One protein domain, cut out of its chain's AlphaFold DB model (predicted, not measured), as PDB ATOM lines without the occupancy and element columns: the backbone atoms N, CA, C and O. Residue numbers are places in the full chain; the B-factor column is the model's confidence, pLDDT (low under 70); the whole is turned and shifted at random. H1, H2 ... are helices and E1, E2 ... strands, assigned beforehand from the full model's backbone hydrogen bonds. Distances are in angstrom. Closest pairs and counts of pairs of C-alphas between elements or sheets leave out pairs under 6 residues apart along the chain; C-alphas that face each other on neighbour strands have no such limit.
ATOM      1  N   ASP A  30     140.503 180.071 163.229       32.66
ATOM      2  CA  ASP A  30     139.803 179.862 161.979       32.66
ATOM      3  C   ASP A  30     139.197 181.215 161.582       32.66
ATOM      4  O   ASP A  30     138.047 181.545 161.884       32.66
ATOM      5  N   ILE A  31     140.016 182.039 160.912       34.91
ATOM      6  CA  ILE A  31     139.587 183.295 160.274       34.91
ATOM      7  C   ILE A  31     138.286 183.038 159.478       34.91
ATOM      8  O   ILE A  31     137.452 183.932 159.337       34.91
ATOM      9  N   SER A  32     138.035 181.791 159.046       38.97
ATOM     10  CA  SER A  32     136.796 181.362 158.414       38.97
ATOM     11  C   SER A  32     135.527 181.637 159.233       38.97
ATOM     12  O   SER A  32     134.566 182.103 158.641       38.97
ATOM     13  N   ILE A  33     135.467 181.468 160.556       42.00
ATOM     14  CA  ILE A  33     134.190 181.623 161.295       42.00
ATOM     15  C   ILE A  33     133.832 183.097 161.516       42.00
ATOM     16  O   ILE A  33     132.651 183.456 161.563       42.00
ATOM     17  N   TYR A  34     134.846 183.961 161.596       43.78
ATOM     18  CA  TYR A  34     134.675 185.415 161.627       43.78
ATOM     19  C   TYR A  34     134.455 186.008 160.228       43.78
ATOM     20  O   TYR A  34     133.705 186.971 160.101       43.78
ATOM     21  N   ASN A  35     135.014 185.397 159.176       51.09
ATOM     22  CA  ASN A  35     134.818 185.822 157.783       51.09
ATOM     23  C   ASN A  35     133.530 185.291 157.147       51.09
ATOM     24  O   ASN A  35     133.194 185.684 156.024       51.09
ATOM     25  N   ARG A  36     132.803 184.383 157.812       65.19
ATOM     26  CA  ARG A  36     131.539 183.886 157.266       65.19
ATOM     27  C   ARG A  36     130.448 184.924 157.465       65.19
ATOM     28  O   ARG A  36     130.185 185.371 158.575       65.19
ATOM     29  N   ARG A  37     129.765 185.269 156.372       67.69
ATOM     30  CA  ARG A  37     128.729 186.317 156.339       67.69
ATOM     31  C   ARG A  37     127.410 185.914 157.016       67.69
ATOM     32  O   ARG A  37     126.450 186.672 156.944       67.69
ATOM     33  N   GLY A  38     127.330 184.717 157.593       76.69
ATOM     34  CA  GLY A  38     126.125 184.180 158.223       76.69
ATOM     35  C   GLY A  38     125.909 182.699 157.929       76.69
ATOM     36  O   GLY A  38     126.781 182.025 157.366       76.69
ATOM     37  N   PHE A  39     124.737 182.217 158.322       85.81
ATOM     38  CA  PHE A  39     124.306 180.834 158.197       85.81
ATOM     39  C   PHE A  39     123.208 180.682 157.132       85.81
ATOM     40  O   PHE A  39     122.365 181.561 156.967       85.81
ATOM     41  N   MET A  40     123.217 179.563 156.414       93.19
ATOM     42  CA  MET A  40     122.142 179.110 155.535       93.19
ATOM     43  C   MET A  40     121.590 177.788 156.055       93.19
ATOM     44  O   MET A  40     122.342 176.824 156.242       93.19
ATOM     45  N   GLY A  41     120.279 177.743 156.252       95.44
ATOM     46  CA  GLY A  41     119.571 176.536 156.651       95.44
ATOM     47  C   GLY A  41     118.966 175.858 155.433       95.44
ATOM     48  O   GLY A  41     118.313 176.516 154.623       95.44
ATOM     49  N   PHE A  42     119.187 174.553 155.312       97.25
ATOM     50  CA  PHE A  42     118.620 173.711 154.266       97.25
ATOM     51  C   PHE A  42     117.749 172.634 154.897       97.25
ATOM     52  O   PHE A  42     118.077 172.105 155.960       97.25
ATOM     53  N   ASN A  43     116.666 172.281 154.217       95.19
ATOM     54  CA  ASN A  43     115.800 171.190 154.632       95.19
ATOM     55  C   ASN A  43     115.144 170.530 153.421       95.19
ATOM     56  O   ASN A  43     114.948 171.178 152.389       95.19
ATOM     57  N   ILE A  44     114.773 169.258 153.563       94.56
ATOM     58  CA  ILE A  44     114.041 168.525 152.534       94.56
ATOM     59  C   ILE A  44     112.708 167.990 153.043       94.56
ATOM     60  O   ILE A  44     112.487 167.824 154.243       94.56
ATOM     61  N   LYS A  45     111.844 167.626 152.096       91.69
ATOM     62  CA  LYS A  45     110.770 166.659 152.315       91.69
ATOM     63  C   LYS A  45     110.867 165.534 151.300       91.69
ATOM     64  O   LYS A  45     111.265 165.750 150.153       91.69
ATOM     65  N   THR A  46     110.536 164.332 151.747       88.75
ATOM     66  CA  THR A  46     110.660 163.105 150.965       88.75
ATOM     67  C   THR A  46     109.288 162.570 150.599       88.75
ATOM     68  O   THR A  46     108.358 162.638 151.398       88.75
ATOM     69  N   GLN A  47     109.175 162.014 149.400       82.88
ATOM     70  CA  GLN A  47     108.052 161.168 149.019       82.88
ATOM     71  C   GLN A  47     108.608 159.755 148.855       82.88
ATOM     72  O   GLN A  47     109.528 159.545 148.062       82.88
ATOM     73  N   GLY A  48     108.122 158.819 149.674       82.44
ATOM     74  CA  GLY A  48     108.847 157.575 149.921       82.44
ATOM     75  C   GLY A  48     110.235 157.882 150.489       82.44
ATOM     76  O   GLY A  48     110.370 158.629 151.459       82.44
ATOM     77  N   GLU A  49     111.272 157.353 149.848       83.88
ATOM     78  CA  GLU A  49     112.657 157.520 150.292       83.88
ATOM     79  C   GLU A  49     113.442 158.614 149.549       83.88
ATOM     80  O   GLU A  49     114.586 158.901 149.900       83.88
ATOM     81  N   THR A  50     112.861 159.207 148.509       90.50
ATOM     82  CA  THR A  50     113.538 160.170 147.630       90.50
ATOM     83  C   THR A  50     113.180 161.607 147.977       90.50
ATOM     84  O   THR A  50     112.043 161.900 148.358       90.50
ATOM     85  N   CYS A  51     114.135 162.526 147.812       93.75
ATOM     86  CA  CYS A  51     113.885 163.959 147.954       93.75
ATOM     87  C   CYS A  51     112.813 164.425 146.950       93.75
ATOM     88  O   CYS A  51     112.974 164.272 145.743       93.75
ATOM     89  N   LYS A  52     111.721 165.001 147.462       92.38
ATOM     90  CA  LYS A  52     110.618 165.564 146.668       92.38
ATOM     91  C   LYS A  52     110.591 167.088 146.707       92.38
ATOM     92  O   LYS A  52     110.105 167.725 145.781       92.38
ATOM     93  N   LEU A  53     111.106 167.675 147.777       94.19
ATOM     94  CA  LEU A  53     111.186 169.113 147.979       94.19
ATOM     95  C   LEU A  53     112.497 169.421 148.692       94.19
ATOM     96  O   LEU A  53     112.825 168.754 149.670       94.19
ATOM     97  N   LEU A  54     113.213 170.440 148.231       97.12
ATOM     98  CA  LEU A  54     114.395 170.994 148.890       97.12
ATOM     99  C   LEU A  54     114.205 172.506 149.007       97.12
ATOM    100  O   LEU A  54     113.931 173.172 148.008       97.12
ATOM    101  N   ALA A  55     114.347 173.046 150.215       97.00
ATOM    102  CA  ALA A  55     114.157 174.462 150.506       97.00
ATOM    103  C   ALA A  55     115.342 175.052 151.280       97.00
ATOM    104  O   ALA A  55     116.130 174.331 151.898       97.00
ATOM    105  N   ILE A  56     115.452 176.382 151.234       96.88
ATOM    106  CA  ILE A  56     116.360 177.162 152.081       96.88
ATOM    107  C   ILE A  56     115.626 178.238 152.870       96.88
ATOM    108  O   ILE A  56     114.525 178.663 152.523       96.88
ATOM    109  N   ASP A  57     116.296 178.737 153.906       94.44
ATOM    110  CA  ASP A  57     115.813 179.773 154.823       94.44
ATOM    111  C   ASP A  57     115.296 181.052 154.130       94.44
ATOM    112  O   ASP A  57     114.359 181.686 154.618       94.44
ATOM    113  N   THR A  58     115.843 181.395 152.959       93.94
ATOM    114  CA  THR A  58     115.415 182.566 152.167       93.94
ATOM    115  C   THR A  58     114.059 182.396 151.471       93.94
ATOM    116  O   THR A  58     113.574 183.341 150.858       93.94
ATOM    117  N   GLY A  59     113.447 181.209 151.536       93.88
ATOM    118  CA  GLY A  59     112.187 180.887 150.858       93.88
ATOM    119  C   GLY A  59     112.351 180.325 149.445       93.88
ATOM    120  O   GLY A  59     111.370 179.905 148.841       93.88
ATOM    121  N   ARG A  60     113.578 180.261 148.912       96.75
ATOM    122  CA  ARG A  60     113.854 179.548 147.656       96.75
ATOM    123  C   ARG A  60     113.655 178.045 147.876       96.75
ATOM    124  O   ARG A  60     114.147 177.500 148.864       96.75
ATOM    125  N   TYR A  61     113.007 177.380 146.928       97.25
ATOM    126  CA  TYR A  61     112.817 175.933 146.929       97.25
ATOM    127  C   TYR A  61     112.880 175.361 145.509       97.25
ATOM    128  O   TYR A  61     112.812 176.109 144.531       97.25
ATOM    129  N   ILE A  62     113.035 174.044 145.410       96.94
ATOM    130  CA  ILE A  62     112.815 173.254 144.192       96.94
ATOM    131  C   ILE A  62     111.897 172.082 144.522       96.94
ATOM    132  O   ILE A  62     112.055 171.438 145.561       96.94
ATOM    133  N   TYR A  63     110.928 171.832 143.645       92.56
ATOM    134  CA  TYR A  63     109.937 170.772 143.789       92.56
ATOM    135  C   TYR A  63     110.155 169.701 142.721       92.56
ATOM    136  O   TYR A  63     110.428 170.026 141.572       92.56
ATOM    137  N   ASN A  64     110.022 168.438 143.121       92.44
ATOM    138  CA  ASN A  64     110.304 167.251 142.318       92.44
ATOM    139  C   ASN A  64     111.659 167.300 141.579       92.44
ATOM    140  O   ASN A  64     111.686 167.134 140.360       92.44
ATOM    141  N   PRO A  65     112.772 167.569 142.289       96.62
ATOM    142  CA  PRO A  65     114.047 167.802 141.634       96.62
ATOM    143  C   PRO A  65     114.700 166.504 141.148       96.62
ATOM    144  O   PRO A  65     114.606 165.459 141.787       96.62
ATOM    145  N   SER A  66     115.458 166.604 140.064       97.69
ATOM    146  CA  SER A  66     116.509 165.653 139.705       97.69
ATOM    147  C   SER A  66     117.714 165.764 140.650       97.69
ATOM    148  O   SER A  66     117.870 166.731 141.411       97.69
ATOM    149  N   PHE A  67     118.627 164.790 140.583       97.88
ATOM    150  CA  PHE A  67     119.887 164.860 141.326       97.88
ATOM    151  C   PHE A  67     120.734 166.084 140.929       97.88
ATOM    152  O   PHE A  67     121.259 166.777 141.804       97.88
ATOM    153  N   GLU A  68     120.826 166.414 139.635       97.62
ATOM    154  CA  GLU A  68     121.584 167.584 139.168       97.62
ATOM    155  C   GLU A  68     121.009 168.903 139.693       97.62
ATOM    156  O   GLU A  68     121.761 169.800 140.097       97.62
ATOM    157  N   GLU A  69     119.680 169.018 139.730       98.31
ATOM    158  CA  GLU A  69     119.000 170.183 140.292       98.31
ATOM    159  C   GLU A  69     119.268 170.306 141.789       98.31
ATOM    160  O   GLU A  69     119.581 171.405 142.251       98.31
ATOM    161  N   CYS A  70     119.258 169.194 142.535       98.44
ATOM    162  CA  CYS A  70     119.663 169.182 143.940       98.44
ATOM    163  C   CYS A  70     121.100 169.696 144.120       98.44
ATOM    164  O   CYS A  70     121.322 170.633 144.888       98.44
ATOM    165  N   ILE A  71     122.083 169.144 143.398       98.25
ATOM    166  CA  ILE A  71     123.492 169.562 143.517       98.25
ATOM    167  C   ILE A  71     123.669 171.037 143.139       98.25
ATOM    168  O   ILE A  71     124.343 171.791 143.848       98.25
ATOM    169  N   THR A  72     123.020 171.482 142.064       97.94
ATOM    170  CA  THR A  72     123.063 172.880 141.617       97.94
ATOM    171  C   THR A  72     122.436 173.819 142.647       97.94
ATOM    172  O   THR A  72     122.986 174.888 142.930       97.94
ATOM    173  N   PHE A  73     121.319 173.416 143.250       98.19
ATOM    174  CA  PHE A  73     120.628 174.181 144.281       98.19
ATOM    175  C   PHE A  73     121.432 174.267 145.577       98.19
ATOM    176  O   PHE A  73     121.560 175.347 146.150       98.19
ATOM    177  N   LEU A  74     122.051 173.170 146.010       97.69
ATOM    178  CA  LEU A  74     122.958 173.165 147.158       97.69
ATOM    179  C   LEU A  74     124.175 174.072 146.913       97.69
ATOM    180  O   LEU A  74     124.607 174.807 147.804       97.69
ATOM    181  N   PHE A  75     124.682 174.120 145.682       97.06
ATOM    182  CA  PHE A  75     125.787 175.004 145.307       97.06
ATOM    183  C   PHE A  75     125.394 176.492 145.171       97.06
ATOM    184  O   PHE A  75     126.240 177.345 144.880       97.06
ATOM    185  N   TYR A  76     124.127 176.849 145.411       94.12
ATOM    186  CA  TYR A  76     123.648 178.230 145.368       94.12
ATOM    187  C   TYR A  76     124.486 179.154 146.261       94.12
ATOM    188  O   TYR A  76     124.674 178.893 147.451       94.12
ATOM    189  N   ARG A  77     124.989 180.257 145.690       90.94
ATOM    190  CA  ARG A  77     125.857 181.244 146.367       90.94
ATOM    191  C   ARG A  77     127.131 180.650 146.990       90.94
ATOM    192  O   ARG A  77     127.623 181.175 147.983       90.94
ATOM    193  N   ALA A  78     127.696 179.577 146.427       89.94
ATOM    194  CA  ALA A  78     128.954 178.990 146.913       89.94
ATOM    195  C   ALA A  78     130.171 179.938 146.841       89.94
ATOM    196  O   ALA A  78     131.191 179.678 147.472       89.94
ATOM    197  N   SER A  79     130.075 181.047 146.100       86.19
ATOM    198  CA  SER A  79     131.076 182.120 146.104       86.19
ATOM    199  C   SER A  79     131.071 182.957 147.387       86.19
ATOM    200  O   SER A  79     132.052 183.641 147.666       86.19
ATOM    201  N   ILE A  80     129.989 182.910 148.171       84.62
ATOM    202  CA  ILE A  80     129.864 183.621 149.441       84.62
ATOM    203  C   ILE A  80     130.268 182.674 150.573       84.62
ATOM    204  O   ILE A  80     129.771 181.542 150.627       84.62
ATOM    205  N   PRO A  81     131.119 183.114 151.517       81.06
ATOM    206  CA  PRO A  81     131.486 182.304 152.661       81.06
ATOM    207  C   PRO A  81     130.320 182.277 153.653       81.06
ATOM    208  O   PRO A  81     130.313 182.988 154.647       81.06
ATOM    209  N   TRP A  82     129.316 181.448 153.407       84.94
ATOM    210  CA  TRP A  82     128.271 181.150 154.383       84.94
ATOM    211  C   TRP A  82     128.516 179.800 155.040       84.94
ATOM    212  O   TRP A  82     129.059 178.887 154.410       84.94
ATOM    213  N   TRP A  83     128.126 179.691 156.307       85.88
ATOM    214  CA  TRP A  83     127.874 178.396 156.923       85.88
ATOM    215  C   TRP A  83     126.633 177.789 156.287       85.88
ATOM    216  O   TRP A  83     125.702 178.510 155.941       85.88
ATOM    217  N   ARG A  84     126.627 176.474 156.091       91.88
ATOM    218  CA  ARG A  84     125.495 175.751 155.509       91.88
ATOM    219  C   ARG A  84     125.238 174.539 156.368       91.88
ATOM    220  O   ARG A  84     126.186 173.811 156.666       91.88
ATOM    221  N   ALA A  85     123.995 174.301 156.747       92.06
ATOM    222  CA  ALA A  85     123.683 173.083 157.471       92.06
ATOM    223  C   ALA A  85     122.320 172.517 157.136       92.06
ATOM    224  O   ALA A  85     121.414 173.218 156.685       92.06
ATOM    225  N   PHE A  86     122.228 171.234 157.441       93.94
ATOM    226  CA  PHE A  86     120.992 170.498 157.591       93.94
ATOM    227  C   PHE A  86     120.771 170.171 159.068       93.94
ATOM    228  O   PHE A  86     121.699 170.221 159.881       93.94
ATOM    229  N   TRP A  87     119.542 169.782 159.390       88.31
ATOM    230  CA  TRP A  87     119.248 169.009 160.589       88.31
ATOM    231  C   TRP A  87     119.232 167.528 160.208       88.31
ATOM    232  O   TRP A  87     118.354 167.126 159.446       88.31
ATOM    233  N   ASN A  88     120.194 166.734 160.690       85.81
ATOM    234  CA  ASN A  88     120.442 165.350 160.264       85.81
ATOM    235  C   ASN A  88     120.890 165.270 158.793       85.81
ATOM    236  O   ASN A  88     120.124 164.930 157.886       85.81
ATOM    237  N   ILE A  89     122.156 165.613 158.539       88.31
ATOM    238  CA  ILE A  89     122.711 165.687 157.180       88.31
ATOM    239  C   ILE A  89     122.626 164.340 156.463       88.31
ATOM    240  O   ILE A  89     122.402 164.307 155.255       88.31
ATOM    241  N   ASN A  90     122.750 163.235 157.196       86.44
ATOM    242  CA  ASN A  90     122.753 161.914 156.598       86.44
ATOM    243  C   ASN A  90     121.399 161.532 156.019       86.44
ATOM    244  O   ASN A  90     121.340 161.090 154.873       86.44
ATOM    245  N   PHE A  91     120.312 161.787 156.748       88.94
ATOM    246  CA  PHE A  91     118.968 161.611 156.208       88.94
ATOM    247  C   PHE A  91     118.752 162.458 154.944       88.94
ATOM    248  O   PHE A  91     118.294 161.954 153.914       88.94
ATOM    249  N   ASN A  92     119.133 163.739 155.000       94.88
ATOM    250  CA  ASN A  92     118.918 164.683 153.905       94.88
ATOM    251  C   ASN A  92     119.706 164.295 152.642       94.88
ATOM    252  O   ASN A  92     119.135 164.146 151.562       94.88
ATOM    253  N   ILE A  93     121.019 164.091 152.775       96.06
ATOM    254  CA  ILE A  93     121.896 163.767 151.646       96.06
ATOM    255  C   ILE A  93     121.595 162.374 151.097       96.06
ATOM    256  O   ILE A  93     121.528 162.220 149.880       96.06
ATOM    257  N   SER A  94     121.313 161.379 151.945       93.62
ATOM    258  CA  SER A  94     120.934 160.038 151.471       93.62
ATOM    259  C   SER A  94     119.666 160.063 150.617       93.62
ATOM    260  O   SER A  94     119.606 159.391 149.590       93.62
ATOM    261  N   SER A  95     118.674 160.876 150.988       94.62
ATOM    262  CA  SER A  95     117.430 161.022 150.216       94.62
ATOM    263  C   SER A  95     117.649 161.706 148.861       94.62
ATOM    264  O   SER A  95     116.953 161.401 147.893       94.62
ATOM    265  N   ILE A  96     118.626 162.615 148.772       97.56
ATOM    266  CA  ILE A  96     119.050 163.242 147.511       97.56
ATOM    267  C   ILE A  96     119.826 162.242 146.647       97.56
ATOM    268  O   ILE A  96     119.557 162.127 145.456       97.56
ATOM    269  N   LEU A  97     120.753 161.476 147.229       96.50
ATOM    270  CA  LEU A  97     121.550 160.476 146.509       96.50
ATOM    271  C   LEU A  97     120.695 159.348 145.914       96.50
ATOM    272  O   LEU A  97     121.109 158.708 144.950       96.50
ATOM    273  N   LYS A  98     119.497 159.095 146.451       95.44
ATOM    274  CA  LYS A  98     118.543 158.141 145.865       95.44
ATOM    275  C   LYS A  98     117.961 158.604 144.523       95.44
ATOM    276  O   LYS A  98     117.507 157.753 143.774       95.44
ATOM    277  N   LEU A  99     118.038 159.897 144.195       96.25
ATOM    278  CA  LEU A  99     117.698 160.433 142.867       96.25
ATOM    279  C   LEU A  99     118.802 160.189 141.826       96.25
ATOM    280  O   LEU A  99     118.649 160.567 140.666       96.25
ATOM    281  N   TRP A 100     119.948 159.645 142.244       96.69
ATOM    282  CA  TRP A 100     121.082 159.390 141.371       96.69
ATOM    283  C   TRP A 100     121.179 157.905 141.017       96.69
ATOM    284  O   TRP A 100     121.480 157.057 141.867       96.69
ATOM    285  N   ASP A 101     120.960 157.609 139.735       93.50
ATOM    286  CA  ASP A 101     120.891 156.237 139.221       93.50
ATOM    287  C   ASP A 101     122.251 155.522 139.184       93.50
ATOM    288  O   ASP A 101     122.308 154.290 139.197       93.50
ATOM    289  N   ASN A 102     123.365 156.265 139.197       94.56
ATOM    290  CA  ASN A 102     124.701 155.674 139.180       94.56
ATOM    291  C   ASN A 102     125.067 155.101 140.560       94.56
ATOM    292  O   ASN A 102     125.582 155.793 141.439       94.56
ATOM    293  N   LYS A 103     124.782 153.807 140.750       92.81
ATOM    294  CA  LYS A 103     125.041 153.087 142.004       92.81
ATOM    295  C   LYS A 103     126.527 153.009 142.356       92.81
ATOM    296  O   LYS A 103     126.850 153.105 143.534       92.81
ATOM    297  N   GLU A 104     127.402 152.841 141.369       94.62
ATOM    298  CA  GLU A 104     128.843 152.690 141.595       94.62
ATOM    299  C   GLU A 104     129.442 153.977 142.170       94.62
ATOM    300  O   GLU A 104     130.008 153.972 143.260       94.62
ATOM    301  N   GLU A 105     129.224 155.099 141.487       95.06
ATOM    302  CA  GLU A 105     129.716 156.409 141.918       95.06
ATOM    303  C   GLU A 105     129.076 156.853 143.241       95.06
ATOM    304  O   GLU A 105     129.738 157.420 144.112       95.06
ATOM    305  N   LYS A 106     127.797 156.524 143.460       94.06
ATOM    306  CA  LYS A 106     127.146 156.734 144.758       94.06
ATOM    307  C   LYS A 106     127.824 155.943 145.879       94.06
ATOM    308  O   LYS A 106     127.991 156.487 146.968       94.06
ATOM    309  N   ASN A 107     128.207 154.690 145.637       85.38
ATOM    310  CA  ASN A 107     128.875 153.859 146.639       85.38
ATOM    311  C   ASN A 107     130.273 154.392 146.971       85.38
ATOM    312  O   ASN A 107     130.574 154.530 148.154       85.38
ATOM    313  N   LYS A 108     131.064 154.790 145.962       83.56
ATOM    314  CA  LYS A 108     132.357 155.475 146.164       83.56
ATOM    315  C   LYS A 108     132.189 156.713 147.048       83.56
ATOM    316  O   LYS A 108     132.868 156.876 148.058       83.56
ATOM    317  N   LEU A 109     131.203 157.557 146.729       85.88
ATOM    318  CA  LEU A 109     130.915 158.759 147.512       85.88
ATOM    319  C   LEU A 109     130.503 158.435 148.959       85.88
ATOM    320  O   LEU A 109     130.910 159.138 149.881       85.88
ATOM    321  N   LEU A 110     129.700 157.386 149.175       78.31
ATOM    322  CA  LEU A 110     129.299 156.927 150.512       78.31
ATOM    323  C   LEU A 110     130.464 156.332 151.321       78.31
ATOM    324  O   LEU A 110     130.411 156.377 152.549       78.31
ATOM    325  N   GLN A 111     131.497 155.824 150.648       73.25
ATOM    326  CA  GLN A 111     132.755 155.340 151.234       73.25
ATOM    327  C   GLN A 111     133.759 156.476 151.508       73.25
ATOM    328  O   GLN A 111     134.870 156.234 151.968       73.25
ATOM    329  N   GLY A 112     133.375 157.738 151.270       70.25
ATOM    330  CA  GLY A 112     134.219 158.907 151.531       70.25
ATOM    331  C   GLY A 112     135.155 159.281 150.381       70.25
ATOM    332  O   GLY A 112     135.944 160.221 150.520       70.25
ATOM    333  N   GLU A 113     135.056 158.603 149.237       77.31
ATOM    334  CA  GLU A 113     135.820 158.964 148.049       77.31
ATOM    335  C   GLU A 113     135.314 160.271 147.423       77.31
ATOM    336  O   GLU A 113     134.152 160.679 147.559       77.31
ATOM    337  N   VAL A 114     136.210 160.953 146.706       82.88
ATOM    338  CA  VAL A 114     135.856 162.142 145.930       82.88
ATOM    339  C   VAL A 114     135.334 161.705 144.573       82.88
ATOM    340  O   VAL A 114     136.063 161.108 143.787       82.88
ATOM    341  N   VAL A 115     134.104 162.095 144.266       93.69
ATOM    342  CA  VAL A 115     133.423 161.714 143.031       93.69
ATOM    343  C   VAL A 115     133.159 162.931 142.156       93.69
ATOM    344  O   VAL A 115     132.753 163.990 142.639       93.69
ATOM    345  N   VAL A 116     133.391 162.800 140.850       95.69
ATOM    346  CA  VAL A 116     133.109 163.860 139.875       95.69
ATOM    347  C   VAL A 116     131.739 163.621 139.249       95.69
ATOM    348  O   VAL A 116     131.528 162.636 138.554       95.69
ATOM    349  N   TYR A 117     130.814 164.553 139.464       96.06
ATOM    350  CA  TYR A 117     129.497 164.566 138.833       96.06
ATOM    351  C   TYR A 117     129.358 165.809 137.948       96.06
ATOM    352  O   TYR A 117     129.293 166.939 138.445       96.06
ATOM    353  N   ASN A 118     129.324 165.617 136.626       94.81
ATOM    354  CA  ASN A 118     129.390 166.691 135.631       94.81
ATOM    355  C   ASN A 118     130.571 167.643 135.919       94.81
ATOM    356  O   ASN A 118     131.738 167.277 135.824       94.81
ATOM    357  N   LYS A 119     130.266 168.883 136.314       95.44
ATOM    358  CA  LYS A 119     131.234 169.944 136.646       95.44
ATOM    359  C   LYS A 119     131.542 170.059 138.144       95.44
ATOM    360  O   LYS A 119     132.247 170.985 138.546       95.44
ATOM    361  N   PHE A 120     130.954 169.200 138.973       97.56
ATOM    362  CA  PHE A 120     131.064 169.248 140.425       97.56
ATOM    363  C   PHE A 120     131.951 168.121 140.945       97.56
ATOM    364  O   PHE A 120     131.834 166.979 140.517       97.56
ATOM    365  N   LYS A 121     132.802 168.435 141.921       96.69
ATOM    366  CA  LYS A 121     133.469 167.444 142.769       96.69
ATOM    367  C   LYS A 121     132.673 167.303 144.059       96.69
ATOM    368  O   LYS A 121     132.503 168.289 144.782       96.69
ATOM    369  N   LEU A 122     132.183 166.101 144.322       96.12
ATOM    370  CA  LEU A 122     131.410 165.725 145.494       96.12
ATOM    371  C   LEU A 122     132.316 164.968 146.463       96.12
ATOM    372  O   LEU A 122     133.110 164.131 146.052       96.12
ATOM    373  N   ASN A 123     132.210 165.277 147.748       89.00
ATOM    374  CA  ASN A 123     132.873 164.525 148.807       89.00
ATOM    375  C   ASN A 123     131.913 164.447 149.996       89.00
ATOM    376  O   ASN A 123     131.413 165.482 150.451       89.00
ATOM    377  N   TYR A 124     131.641 163.236 150.473       86.38
ATOM    378  CA  TYR A 124     130.714 163.003 151.563       86.38
ATOM    379  C   TYR A 124     131.369 162.201 152.686       86.38
ATOM    380  O   TYR A 124     131.607 161.008 152.570       86.38
ATOM    381  N   PHE A 125     131.590 162.862 153.820       73.06
ATOM    382  CA  PHE A 125     131.904 162.193 155.074       73.06
ATOM    383  C   PHE A 125     130.590 161.946 155.801       73.06
ATOM    384  O   PHE A 125     130.017 162.878 156.385       73.06
ATOM    385  N   LYS A 126     130.105 160.706 155.713       73.56
ATOM    386  CA  LYS A 126     128.808 160.292 156.251       73.56
ATOM    387  C   LYS A 126     128.612 160.771 157.693       73.56
ATOM    388  O   LYS A 126     129.548 160.771 158.490       73.56
ATOM    389  N   ASP A 127     127.408 161.267 157.982       62.53
ATOM    390  CA  ASP A 127     126.997 161.826 159.284       62.53
ATOM    391  C   ASP A 127     127.770 163.077 159.752       62.53
ATOM    392  O   ASP A 127     127.487 163.610 160.825       62.53
ATOM    393  N   ARG A 128     128.739 163.587 158.978       64.81
ATOM    394  CA  ARG A 128     129.590 164.718 159.389       64.81
ATOM    395  C   ARG A 128     129.494 165.907 158.452       64.81
ATOM    396  O   ARG A 128     129.255 167.033 158.888       64.81
ATOM    397  N   THR A 129     129.795 165.704 157.174       78.75
ATOM    398  CA  THR A 129     129.979 166.812 156.237       78.75
ATOM    399  C   THR A 129     129.770 166.371 154.803       78.75
ATOM    400  O   THR A 129     130.355 165.388 154.360       78.75
ATOM    401  N   PHE A 130     129.042 167.182 154.041       88.81
ATOM    402  CA  PHE A 130     128.977 167.079 152.586       88.81
ATOM    403  C   PHE A 130     129.670 168.284 151.946       88.81
ATOM    404  O   PHE A 130     129.496 169.420 152.394       88.81
ATOM    405  N   LYS A 131     130.493 168.057 150.923       91.62
ATOM    406  CA  LYS A 131     131.222 169.095 150.187       91.62
ATOM    407  C   LYS A 131     130.886 169.000 148.706       91.62
ATOM    408  O   LYS A 131     130.986 167.936 148.106       91.62
ATOM    409  N   ILE A 132     130.574 170.149 148.118       97.12
ATOM    410  CA  ILE A 132     130.406 170.322 146.675       97.12
ATOM    411  C   ILE A 132     131.412 171.379 146.240       97.12
ATOM    412  O   ILE A 132     131.421 172.476 146.798       97.12
ATOM    413  N   SER A 133     132.251 171.075 145.253       93.81
ATOM    414  CA  SER A 133     133.231 172.020 144.709       93.81
ATOM    415  C   SER A 133     133.080 172.173 143.201       93.81
ATOM    416  O   SER A 133     132.858 171.195 142.495       93.81
ATOM    417  N   LYS A 134     133.229 173.401 142.705       94.62
ATOM    418  CA  LYS A 134     133.287 173.726 141.275       94.62
ATOM    419  C   LYS A 134     134.262 174.884 141.084       94.62
ATOM    420  O   LYS A 134     134.071 175.956 141.663       94.62
ATOM    421  N   ASN A 135     135.270 174.691 140.237       91.88
ATOM    422  CA  ASN A 135     136.368 175.643 140.046       91.88
ATOM    423  C   ASN A 135     137.000 176.007 141.409       91.88
ATOM    424  O   ASN A 135     137.320 175.118 142.192       91.88
ATOM    425  N   ARG A 136     137.126 177.303 141.721       87.44
ATOM    426  CA  ARG A 136     137.661 177.819 142.995       87.44
ATOM    427  C   ARG A 136     136.640 177.915 144.141       87.44
ATOM    428  O   ARG A 136     136.953 178.486 145.180       87.44
ATOM    429  N   HIS A 137     135.398 177.475 143.936       89.81
ATOM    430  CA  HIS A 137     134.313 177.654 144.904       89.81
ATOM    431  C   HIS A 137     133.894 176.323 145.525       89.81
ATOM    432  O   HIS A 137     133.725 175.328 144.818       89.81
ATOM    433  N   THR A 138     133.657 176.333 146.839       86.56
ATOM    434  CA  THR A 138     133.261 175.151 147.611       86.56
ATOM    435  C   THR A 138     132.125 175.489 148.570       86.56
ATOM    436  O   THR A 138     132.234 176.400 149.390       86.56
ATOM    437  N   ALA A 139     131.047 174.711 148.501       91.25
ATOM    438  CA  ALA A 139     129.989 174.681 149.499       91.25
ATOM    439  C   ALA A 139     130.239 173.504 150.454       91.25
ATOM    440  O   ALA A 139     130.312 172.356 150.015       91.25
ATOM    441  N   LYS A 140     130.382 173.793 151.752       87.19
ATOM    442  CA  LYS A 140     130.563 172.798 152.819       87.19
ATOM    443  C   LYS A 140     129.338 172.827 153.731       87.19
ATOM    444  O   LYS A 140     128.980 173.897 154.219       87.19
ATOM    445  N   PHE A 141     128.723 171.667 153.922       89.00
ATOM    446  CA  PHE A 141     127.514 171.465 154.712       89.00
ATOM    447  C   PHE A 141     127.843 170.704 155.983       89.00
ATOM    448  O   PHE A 141     128.583 169.724 155.932       89.00
ATOM    449  N   PHE A 142     127.262 171.133 157.094       83.12
ATOM    450  CA  PHE A 142     127.437 170.525 158.406       83.12
ATOM    451  C   PHE A 142     126.109 169.990 158.927       83.12
ATOM    452  O   PHE A 142     125.040 170.341 158.421       83.12
ATOM    453  N   ASP A 143     126.186 169.153 159.952       80.94
ATOM    454  CA  ASP A 143     125.009 168.665 160.651       80.94
ATOM    455  C   ASP A 143     124.804 169.416 161.965       80.94
ATOM    456  O   ASP A 143     125.612 169.271 162.883       80.94
ATOM    457  N   LEU A 144     123.724 170.197 162.075       82.12
ATOM    458  CA  LEU A 144     123.368 170.844 163.341       82.12
ATOM    459  C   LEU A 144     122.848 169.853 164.387       82.12
ATOM    460  O   LEU A 144     122.992 170.115 165.582       82.12
ATOM    461  N   PHE A 145     122.326 168.697 163.972       75.56
ATOM    462  CA  PHE A 145     121.893 167.661 164.905       75.56
ATOM    463  C   PHE A 145     123.050 167.196 165.796       75.56
ATOM    464  O   PHE A 145     122.861 167.026 166.995       75.56
ATOM    465  N   ASN A 146     124.267 167.101 165.256       63.78
ATOM    466  CA  ASN A 146     125.454 166.723 166.029       63.78
ATOM    467  C   ASN A 146     125.830 167.741 167.117       63.78
ATOM    468  O   ASN A 146     126.575 167.401 168.031       63.78
ATOM    469  N   PHE A 147     125.333 168.977 167.029       67.06
ATOM    470  CA  PHE A 147     125.553 169.987 168.061       67.06
ATOM    471  C   PHE A 147     124.421 169.977 169.096       67.06
ATOM    472  O   PHE A 147     124.658 170.013 170.301       67.06
ATOM    473  N   TYR A 148     123.170 169.912 168.656       66.50
ATOM    474  CA  TYR A 148     122.037 170.013 169.578       66.50
ATOM    475  C   TYR A 148     121.656 168.672 170.222       66.50
ATOM    476  O   TYR A 148     121.305 168.651 171.404       66.50
ATOM    477  N   CYS A 149     121.818 167.565 169.493       63.72
ATOM    478  CA  CYS A 149     121.483 166.191 169.885       63.72
ATOM    479  C   CYS A 149     120.025 166.020 170.335       63.72
ATOM    480  O   CYS A 149     119.738 165.319 171.300       63.72
ATOM    481  N   CYS A 150     119.109 166.705 169.661       67.94
ATOM    482  CA  CYS A 150     117.669 166.587 169.864       67.94
ATOM    483  C   CYS A 150     116.942 166.868 168.542       67.94
ATOM    484  O   CYS A 150     117.566 167.140 167.510       67.94
ATOM    485  N   THR A 151     115.618 166.758 168.522       78.00
ATOM    486  CA  THR A 151     114.821 167.102 167.338       78.00
ATOM    487  C   THR A 151     114.854 168.609 167.067       78.00
ATOM    488  O   THR A 151     115.101 169.420 167.959       78.00
ATOM    489  N   LEU A 152     114.569 169.014 165.823       82.38
ATOM    490  CA  LEU A 152     114.519 170.432 165.452       82.38
ATOM    491  C   LEU A 152     113.471 171.196 166.281       82.38
ATOM    492  O   LEU A 152     113.716 172.324 166.712       82.38
ATOM    493  N   ASN A 153     112.326 170.561 166.551       80.19
ATOM    494  CA  ASN A 153     111.261 171.129 167.377       80.19
ATOM    495  C   ASN A 153     111.727 171.346 168.822       80.19
ATOM    496  O   ASN A 153     111.559 172.446 169.347       80.19
ATOM    497  N   GLU A 154     112.371 170.356 169.444       76.38
ATOM    498  CA  GLU A 154     112.929 170.497 170.797       76.38
ATOM    499  C   GLU A 154     113.986 171.602 170.850       76.38
ATOM    500  O   GLU A 154     113.902 172.491 171.698       76.38
ATOM    501  N   ALA A 155     114.933 171.612 169.904       77.44
ATOM    502  CA  ALA A 155     115.983 172.623 169.862       77.44
ATOM    503  C   ALA A 155     115.419 174.037 169.666       77.44
ATOM    504  O   ALA A 155     115.785 174.966 170.382       77.44
ATOM    505  N   SER A 156     114.502 174.218 168.715       82.06
ATOM    506  CA  SER A 156     113.879 175.525 168.471       82.06
ATOM    507  C   SER A 156     113.064 176.021 169.671       82.06
ATOM    508  O   SER A 156     113.107 177.211 169.984       82.06
ATOM    509  N   THR A 157     112.396 175.113 170.385       79.31
ATOM    510  CA  THR A 157     111.648 175.444 171.603       79.31
ATOM    511  C   THR A 157     112.593 175.872 172.720       79.31
ATOM    512  O   THR A 157     112.410 176.928 173.318       79.31
ATOM    513  N   GLN A 158     113.645 175.088 172.963       77.62
ATOM    514  CA  GLN A 158     114.585 175.315 174.056       77.62
ATOM    515  C   GLN A 158     115.468 176.552 173.848       77.62
ATOM    516  O   GLN A 158     115.757 177.268 174.803       77.62
ATOM    517  N   TYR A 159     115.949 176.779 172.625       77.69
ATOM    518  CA  TYR A 159     117.033 177.734 172.374       77.69
ATOM    519  C   TYR A 159     116.591 179.022 171.687       77.69
ATOM    520  O   TYR A 159     117.329 180.006 171.739       77.69
ATOM    521  N   LEU A 160     115.415 179.034 171.054       82.00
ATOM    522  CA  LEU A 160     114.870 180.218 170.384       82.00
ATOM    523  C   LEU A 160     113.595 180.749 171.058       82.00
ATOM    524  O   LEU A 160     113.012 181.703 170.550       82.00
ATOM    525  N   ASN A 161     113.142 180.131 172.161       71.50
ATOM    526  CA  ASN A 161     111.839 180.389 172.797       71.50
ATOM    527  C   ASN A 161     110.667 180.349 171.799       71.50
ATOM    528  O   ASN A 161     109.647 181.017 171.981       71.50
ATOM    529  N   ASN A 162     110.821 179.597 170.706       66.06
ATOM    530  CA  ASN A 162     109.804 179.520 169.676       66.06
ATOM    531  C   ASN A 162     108.757 178.485 170.092       66.06
ATOM    532  O   ASN A 162     109.104 177.414 170.589       66.06
ATOM    533  N   LYS A 163     107.471 178.788 169.905       56.06
ATOM    534  CA  LYS A 163     106.422 177.795 170.163       56.06
ATOM    535  C   LYS A 163     106.556 176.652 169.155       56.06
ATOM    536  O   LYS A 163     106.982 176.869 168.017       56.06
ATOM    537  N   LYS A 164     106.174 175.450 169.598       54.97
ATOM    538  CA  LYS A 164     106.079 174.225 168.795       54.97
ATOM    539  C   LYS A 164     105.532 174.554 167.401       54.97
ATOM    540  O   LYS A 164     104.611 175.363 167.270       54.97
ATOM    541  N   ILE A 165     106.105 173.966 166.347       55.28
ATOM    542  CA  ILE A 165     105.504 174.052 165.013       55.28
ATOM    543  C   ILE A 165     104.213 173.226 165.051       55.28
ATOM    544  O   ILE A 165     104.203 172.055 164.684       55.28
ATOM    545  N   ASP A 166     103.133 173.814 165.557       46.97
ATOM    546  CA  ASP A 166     101.856 173.126 165.647       46.97
ATOM    547  C   ASP A 166     101.294 172.862 164.240       46.97
ATOM    548  O   ASP A 166     101.330 173.732 163.366       46.97
ATOM    549  N   THR A 167     100.749 171.646 164.080       45.06
ATOM    550  CA  THR A 167      99.815 171.129 163.048       45.06
ATOM    551  C   THR A 167     100.295 170.360 161.803       45.06
ATOM    552  O   THR A 167      99.439 169.933 161.037       45.06
ATOM    553  N   ILE A 168     101.579 170.009 161.625       48.75
ATOM    554  CA  ILE A 168     101.976 168.976 160.615       48.75
ATOM    555  C   ILE A 168     102.907 167.901 161.222       48.75
ATOM    556  O   ILE A 168     103.618 167.180 160.531       48.75
ATOM    557  N   ASP A 169     102.905 167.753 162.548       42.88
ATOM    558  CA  ASP A 169     103.818 166.838 163.260       42.88
ATOM    559  C   ASP A 169     103.409 165.348 163.172       42.88
ATOM    560  O   ASP A 169     104.140 164.474 163.627       42.88
ATOM    561  N   ASN A 170     102.282 165.030 162.520       43.12
ATOM    562  CA  ASN A 170     101.819 163.648 162.317       43.12
ATOM    563  C   ASN A 170     102.040 163.099 160.898       43.12
ATOM    564  O   ASN A 170     101.654 161.968 160.624       43.12
ATOM    565  N   GLN A 171     102.684 163.844 159.991       45.81
ATOM    566  CA  GLN A 171     102.981 163.352 158.640       45.81
ATOM    567  C   GLN A 171     104.479 163.444 158.323       45.81
ATOM    568  O   GLN A 171     104.905 164.058 157.350       45.81
ATOM    569  N   LYS A 172     105.306 162.752 159.122       45.59
ATOM    570  CA  LYS A 172     106.702 162.418 158.750       45.59
ATOM    571  C   LYS A 172     106.798 161.537 157.492       45.59
ATOM    572  O   LYS A 172     107.885 161.321 156.971       45.59
ATOM    573  N   SER A 173     105.662 161.067 156.990       45.66
ATOM    574  CA  SER A 173     105.492 160.355 155.736       45.66
ATOM    575  C   SER A 173     104.197 160.860 155.111       45.66
ATOM    576  O   SER A 173     103.110 160.459 155.516       45.66
ATOM    577  N   ILE A 174     104.288 161.776 154.151       51.59
ATOM    578  CA  ILE A 174     103.193 161.933 153.196       51.59
ATOM    579  C   ILE A 174     103.507 160.883 152.128       51.59
ATOM    580  O   ILE A 174     104.313 161.101 151.226       51.59
ATOM    581  N   THR A 175     103.012 159.667 152.319       46.91
ATOM    582  CA  THR A 175     103.259 158.543 151.400       46.91
ATOM    583  C   THR A 175     102.343 158.602 150.181       46.91
ATOM    584  O   THR A 175     102.699 158.083 149.125       46.91
ATOM    585  N   ASP A 176     101.237 159.345 150.275       53.59
ATOM    586  CA  ASP A 176     100.176 159.318 149.272       53.59
ATOM    587  C   ASP A 176     100.178 160.556 148.362       53.59
ATOM    588  O   ASP A 176     100.111 161.704 148.815       53.59
ATOM    589  N   LEU A 177     100.213 160.304 147.046       52.44
ATOM    590  CA  LEU A 177     100.195 161.306 145.969       52.44
ATOM    591  C   LEU A 177      99.064 162.360 146.106       52.44
ATOM    592  O   LEU A 177      99.353 163.545 145.926       52.44
ATOM    593  N   PRO A 178      97.809 161.994 146.458       54.56
ATOM    594  CA  PRO A 178      96.704 162.952 146.564       54.56
ATOM    595  C   PRO A 178      96.904 163.999 147.669       54.56
ATOM    596  O   PRO A 178      96.585 165.171 147.482       54.56
ATOM    597  N   ASN A 179      97.497 163.608 148.803       60.34
ATOM    598  CA  ASN A 179      97.737 164.515 149.928       60.34
ATOM    599  C   ASN A 179      98.857 165.523 149.641       60.34
ATOM    600  O   ASN A 179      98.784 166.656 150.114       60.34
ATOM    601  N   TRP A 180      99.857 165.144 148.837       68.38
ATOM    602  CA  TRP A 180     100.909 166.057 148.376       68.38
ATOM    603  C   TRP A 180     100.384 167.139 147.445       68.38
ATOM    604  O   TRP A 180     100.731 168.305 147.613       68.38
ATOM    605  N   VAL A 181      99.583 166.750 146.451       63.94
ATOM    606  CA  VAL A 181      99.059 167.683 145.444       63.94
ATOM    607  C   VAL A 181      98.135 168.702 146.112       63.94
ATOM    608  O   VAL A 181      98.314 169.903 145.924       63.94
ATOM    609  N   ASN A 182      97.238 168.230 146.984       66.06
ATOM    610  CA  ASN A 182      96.244 169.067 147.656       66.06
ATOM    611  C   ASN A 182      96.820 169.972 148.764       66.06
ATOM    612  O   ASN A 182      96.174 170.946 149.134       66.06
ATOM    613  N   ASN A 183      98.022 169.687 149.286       69.69
ATOM    614  CA  ASN A 183      98.660 170.463 150.367       69.69
ATOM    615  C   ASN A 183     100.046 171.012 149.998       69.69
ATOM    616  O   ASN A 183     100.828 171.367 150.885       69.69
ATOM    617  N   SER A 184     100.381 171.070 148.708       74.31
ATOM    618  CA  SER A 184     101.726 171.421 148.231       74.31
ATOM    619  C   SER A 184     102.237 172.751 148.799       74.31
ATOM    620  O   SER A 184     103.361 172.808 149.297       74.31
ATOM    621  N   GLU A 185     101.396 173.785 148.832       83.38
ATOM    622  CA  GLU A 185     101.738 175.093 149.402       83.38
ATOM    623  C   GLU A 185     102.043 175.020 150.909       83.38
ATOM    624  O   GLU A 185     103.052 175.555 151.371       83.38
ATOM    625  N   ASN A 186     101.236 174.280 151.675       82.19
ATOM    626  CA  ASN A 186     101.454 174.080 153.111       82.19
ATOM    627  C   ASN A 186     102.765 173.335 153.389       82.19
ATOM    628  O   ASN A 186     103.515 173.715 154.290       82.19
ATOM    629  N   ILE A 187     103.083 172.311 152.592       84.31
ATOM    630  CA  ILE A 187     104.318 171.527 152.723       84.31
ATOM    631  C   ILE A 187     105.546 172.379 152.373       84.31
ATOM    632  O   ILE A 187     106.559 172.321 153.075       84.31
ATOM    633  N   ILE A 188     105.452 173.201 151.322       88.50
ATOM    634  CA  ILE A 188     106.502 174.152 150.933       88.50
ATOM    635  C   ILE A 188     106.749 175.154 152.062       88.50
ATOM    636  O   ILE A 188     107.884 175.289 152.529       88.50
ATOM    637  N   ASN A 189     105.688 175.792 152.561       87.25
ATOM    638  CA  ASN A 189     105.767 176.755 153.656       87.25
ATOM    639  C   ASN A 189     106.351 176.130 154.928       87.25
ATOM    640  O   ASN A 189     107.190 176.742 155.596       87.25
ATOM    641  N   TYR A 190     105.977 174.889 155.233       86.00
ATOM    642  CA  TYR A 190     106.516 174.141 156.361       86.00
ATOM    643  C   TYR A 190     108.013 173.828 156.197       86.00
ATOM    644  O   TYR A 190     108.804 174.097 157.101       86.00
ATOM    645  N   CYS A 191     108.442 173.342 155.029       90.94
ATOM    646  CA  CYS A 191     109.853 173.045 154.762       90.94
ATOM    647  C   CYS A 191     110.732 174.310 154.822       90.94
ATOM    648  O   CYS A 191     111.840 174.284 155.373       90.94
ATOM    649  N   ILE A 192     110.219 175.441 154.322       92.75
ATOM    650  CA  ILE A 192     110.861 176.758 154.443       92.75
ATOM    651  C   ILE A 192     110.931 177.190 155.914       92.75
ATOM    652  O   ILE A 192     111.972 177.680 156.356       92.75
ATOM    653  N   LYS A 193     109.858 176.998 156.692       90.31
ATOM    654  CA  LYS A 193     109.831 177.316 158.128       90.31
ATOM    655  C   LYS A 193     110.906 176.539 158.892       90.31
ATOM    656  O   LYS A 193     111.659 177.147 159.646       90.31
ATOM    657  N   GLU A 194     111.040 175.238 158.655       92.19
ATOM    658  CA  GLU A 194     112.110 174.426 159.251       92.19
ATOM    659  C   GLU A 194     113.504 174.895 158.813       92.19
ATOM    660  O   GLU A 194     114.397 175.031 159.647       92.19
ATOM    661  N   SER A 195     113.686 175.246 157.535       94.56
ATOM    662  CA  SER A 195     114.952 175.807 157.040       94.56
ATOM    663  C   SER A 195     115.333 177.104 157.772       94.56
ATOM    664  O   SER A 195     116.495 177.306 158.127       94.56
ATOM    665  N   LYS A 196     114.350 177.967 158.073       94.25
ATOM    666  CA  LYS A 196     114.552 179.185 158.878       94.25
ATOM    667  C   LYS A 196     114.943 178.871 160.324       94.25
ATOM    668  O   LYS A 196     115.797 179.565 160.870       94.25
ATOM    669  N   LEU A 197     114.373 177.829 160.933       92.31
ATOM    670  CA  LEU A 197     114.764 177.386 162.277       92.31
ATOM    671  C   LEU A 197     116.195 176.847 162.305       92.31
ATOM    672  O   LEU A 197     116.957 177.210 163.194       92.31
ATOM    673  N   ILE A 198     116.581 176.046 161.308       93.88
ATOM    674  CA  ILE A 198     117.953 175.540 161.154       93.88
ATOM    675  C   ILE A 198     118.935 176.709 161.052       93.88
ATOM    676  O   ILE A 198     119.949 176.718 161.747       93.88
ATOM    677  N   LYS A 199     118.621 177.729 160.241       93.31
ATOM    678  CA  LYS A 199     119.427 178.954 160.179       93.31
ATOM    679  C   LYS A 199     119.523 179.641 161.542       93.31
ATOM    680  O   LYS A 199     120.627 179.957 161.969       93.31
ATOM    681  N   ALA A 200     118.392 179.878 162.209       90.81
ATOM    682  CA  ALA A 200     118.353 180.602 163.478       90.81
ATOM    683  C   ALA A 200     119.135 179.879 164.588       90.81
ATOM    684  O   ALA A 200     119.876 180.516 165.332       90.81
ATOM    685  N   LEU A 201     119.033 178.549 164.660       88.25
ATOM    686  CA  LEU A 201     119.851 177.726 165.551       88.25
ATOM    687  C   LEU A 201     121.333 177.804 165.164       88.25
ATOM    688  O   LEU A 201     122.180 178.022 166.019       88.25
ATOM    689  N   GLY A 202     121.663 177.718 163.876       87.62
ATOM    690  CA  GLY A 202     123.035 177.897 163.401       87.62
ATOM    691  C   GLY A 202     123.644 179.249 163.796       87.62
ATOM    692  O   GLY A 202     124.769 179.293 164.294       87.62
ATOM    693  N   ASP A 203     122.897 180.343 163.634       86.88
ATOM    694  CA  ASP A 203     123.318 181.683 164.060       86.88
ATOM    695  C   ASP A 203     123.517 181.748 165.584       86.88
ATOM    696  O   ASP A 203     124.554 182.221 166.050       86.88
ATOM    697  N   GLN A 204     122.571 181.202 166.356       86.25
ATOM    698  CA  GLN A 204     122.630 181.153 167.819       86.25
ATOM    699  C   GLN A 204     123.816 180.319 168.327       86.25
ATOM    700  O   GLN A 204     124.495 180.717 169.276       86.25
ATOM    701  N   LEU A 205     124.120 179.190 167.683       79.38
ATOM    702  CA  LEU A 205     125.304 178.379 167.963       79.38
ATOM    703  C   LEU A 205     126.582 179.190 167.733       79.38
ATOM    704  O   LEU A 205     127.435 179.254 168.617       79.38
ATOM    705  N   VAL A 206     126.704 179.841 166.573       77.38
ATOM    706  CA  VAL A 206     127.873 180.671 166.241       77.38
ATOM    707  C   VAL A 206     128.034 181.813 167.243       77.38
ATOM    708  O   VAL A 206     129.148 182.064 167.702       77.38
ATOM    709  N   GLU A 207     126.948 182.488 167.612       78.19
ATOM    710  CA  GLU A 207     126.963 183.564 168.602       78.19
ATOM    711  C   GLU A 207     127.393 183.062 169.986       78.19
ATOM    712  O   GLU A 207     128.271 183.649 170.619       78.19
ATOM    713  N   ASN A 208     126.842 181.938 170.442       72.38
ATOM    714  CA  ASN A 208     127.214 181.341 171.719       72.38
ATOM    715  C   ASN A 208     128.687 180.925 171.764       72.38
ATOM    716  O   ASN A 208     129.320 181.066 172.813       72.38
ATOM    717  N   ILE A 209     129.246 180.441 170.650       66.50
ATOM    718  CA  ILE A 209     130.674 180.125 170.594       66.50
ATOM    719  C   ILE A 209     131.513 181.411 170.566       66.50
ATOM    720  O   ILE A 209     132.475 181.519 171.324       66.50
ATOM    721  N   LYS A 210     131.134 182.420 169.765       68.75
ATOM    722  CA  LYS A 210     131.819 183.729 169.723       68.75
ATOM    723  C   LYS A 210     131.862 184.403 171.096       68.75
ATOM    724  O   LYS A 210     132.879 184.989 171.452       68.75
ATOM    725  N   ASN A 211     130.788 184.260 171.868       66.81
ATOM    726  CA  ASN A 211     130.647 184.809 173.214       66.81
ATOM    727  C   ASN A 211     131.237 183.904 174.312       66.81
ATOM    728  O   ASN A 211     131.069 184.198 175.493       66.81
ATOM    729  N   GLY A 212     131.879 182.783 173.958       56.34
ATOM    730  CA  GLY A 212     132.493 181.862 174.919       56.34
ATOM    731  C   GLY A 212     131.507 181.140 175.849       56.34
ATOM    732  O   GLY A 212     131.933 180.502 176.807       56.34
ATOM    733  N   LYS A 213     130.195 181.212 175.580       56.66
ATOM    734  CA  LYS A 213     129.137 180.565 176.382       56.66
ATOM    735  C   LYS A 213     129.107 179.048 176.191       56.66
ATOM    736  O   LYS A 213     128.628 178.317 177.055       56.66
ATOM    737  N   ILE A 214     129.609 178.574 175.055       50.91
ATOM    738  CA  ILE A 214     129.724 177.159 174.715       50.91
ATOM    739  C   ILE A 214     131.200 176.753 174.736       50.91
ATOM    740  O   ILE A 214     131.990 177.190 173.902       50.91
ATOM    741  N   ASN A 215     131.555 175.848 175.652       46.97
ATOM    742  CA  ASN A 215     132.776 175.060 175.529       46.97
ATOM    743  C   ASN A 215     132.470 173.838 174.651       46.97
ATOM    744  O   ASN A 215     131.758 172.928 175.075       46.97
TER     745      ASN A 215
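AT A GLANCE: This is residues 30 to 215 of the 489 residues of an uncharacterized protein of marine sediment metagenome (UniProt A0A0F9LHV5). A strongly twisted eight-stranded sheet curls like part of a barrel round H2, with H3 and H4 on that same face, while the long helix H8 crosses the other face over E3, E2, E1 and E4: three layers, helices on both faces of one sheet. H6 packs on H8, and H7 and H1 lie farthest out. The printed part has 186 residues, with eight named helices and eight named strands in the order H1 E1 E2 E3 H2 E4 H3 H4 E5 E6 E7 E8 H5 H6 H7 H8. The sheet, E3 E2 E1 E4 E8 E7 E6 E5, is mixed, and so is the class, helices and strands. The whole is compact, with a radius of gyration of the C-alphas of 16.4 A and spans of 45 by 42 by 25 A.

HOW THE PARTS SIT: Start in E1, residues 39 to 47: its residues 39 to 41 pair with E4, residues 83 to 86, parallel, N 42 to O 85 at 2.9 A, and its residues 42 to 47 with E2, residues 50 to 56, antiparallel, N 45 to O 53 at 2.8 A. Beyond E2 comes the edge strand E3, residues 61 to 63, N 62 to O 54 at 2.9 A. E4 is parallel to E8, residues 137 to 143, N 142 to O 84 at 2.9 A. Then look at E7, residues 129 to 134, N 141 to O 130 at 2.8 A, E6, residues 120 to 125, N 131 to O 123 at 2.8 A, and the edge strand E5, residues 114 to 117, N 122 to O 115 at 2.8 A. E1 E2 E3 and E5 E6 E7 E8 are meanders, each strand the antiparallel neighbour and hairpin partner of the one before. H2, residues 67 to 74, lies in the split strand-helix-strand unit E3, H2, E4, two strands running the same way with E2 and E1 between them; its crossover is right-handed. H2 only just touches H3, residues 89 to 97, with 3 pairs of C-alphas within 8 A, the closest Phe 67 and Ile 96 at 6.4 A. H4, residues 103 to 110, is on the sheet at a height of 8.4 A. H8, residues 184 to 210, is on the opposite face at a height of 7.9 A; its closest C-alpha to E1 is Lys 199, 4.3 A from Gly 41. Its residues 194 to 204 touch H6, residues 152 to 160, at a steep tilt of 47 degrees, the closest C-alphas being Ser 156 and Leu 197 at 6.5 A. H5, residues 145 to 148, is near H8; H7, residues 177 to 182, is close to H8 but not clearly touching, C-alphas 180 and 187 being 7.8 A apart; H1, residues 31 to 35, is not on the sheet. Every O i to N i+4 pair is within hydrogen-bond range in H1, H2, H3, H4, H6, H7 and H8; H5 is too short for one.

IN THESE COORDINATES: Find C-alpha 39 at (124.306, 180.834, 158.197); E1 runs 27.1 A to C-alpha 47. E8 spans 20.4 A and E2 17.8 A. H8 begins at C-alpha 184 (101.726, 171.421, 148.231) and runs 39.0 A to C-alpha 210 (131.819, 183.729, 169.723).

THE WHOLE: The C-alphas farthest apart, of Pro 178 and Gly 212, are 49.4 A apart. The printed part has no cut, and its one long link is H6 to H7, 16 residues. The mean pLDDT of the printed part is 81.1; residues 30 to 37, 127 to 128, 146 to 150, 162 to 183 and 209 to 215 are under 70.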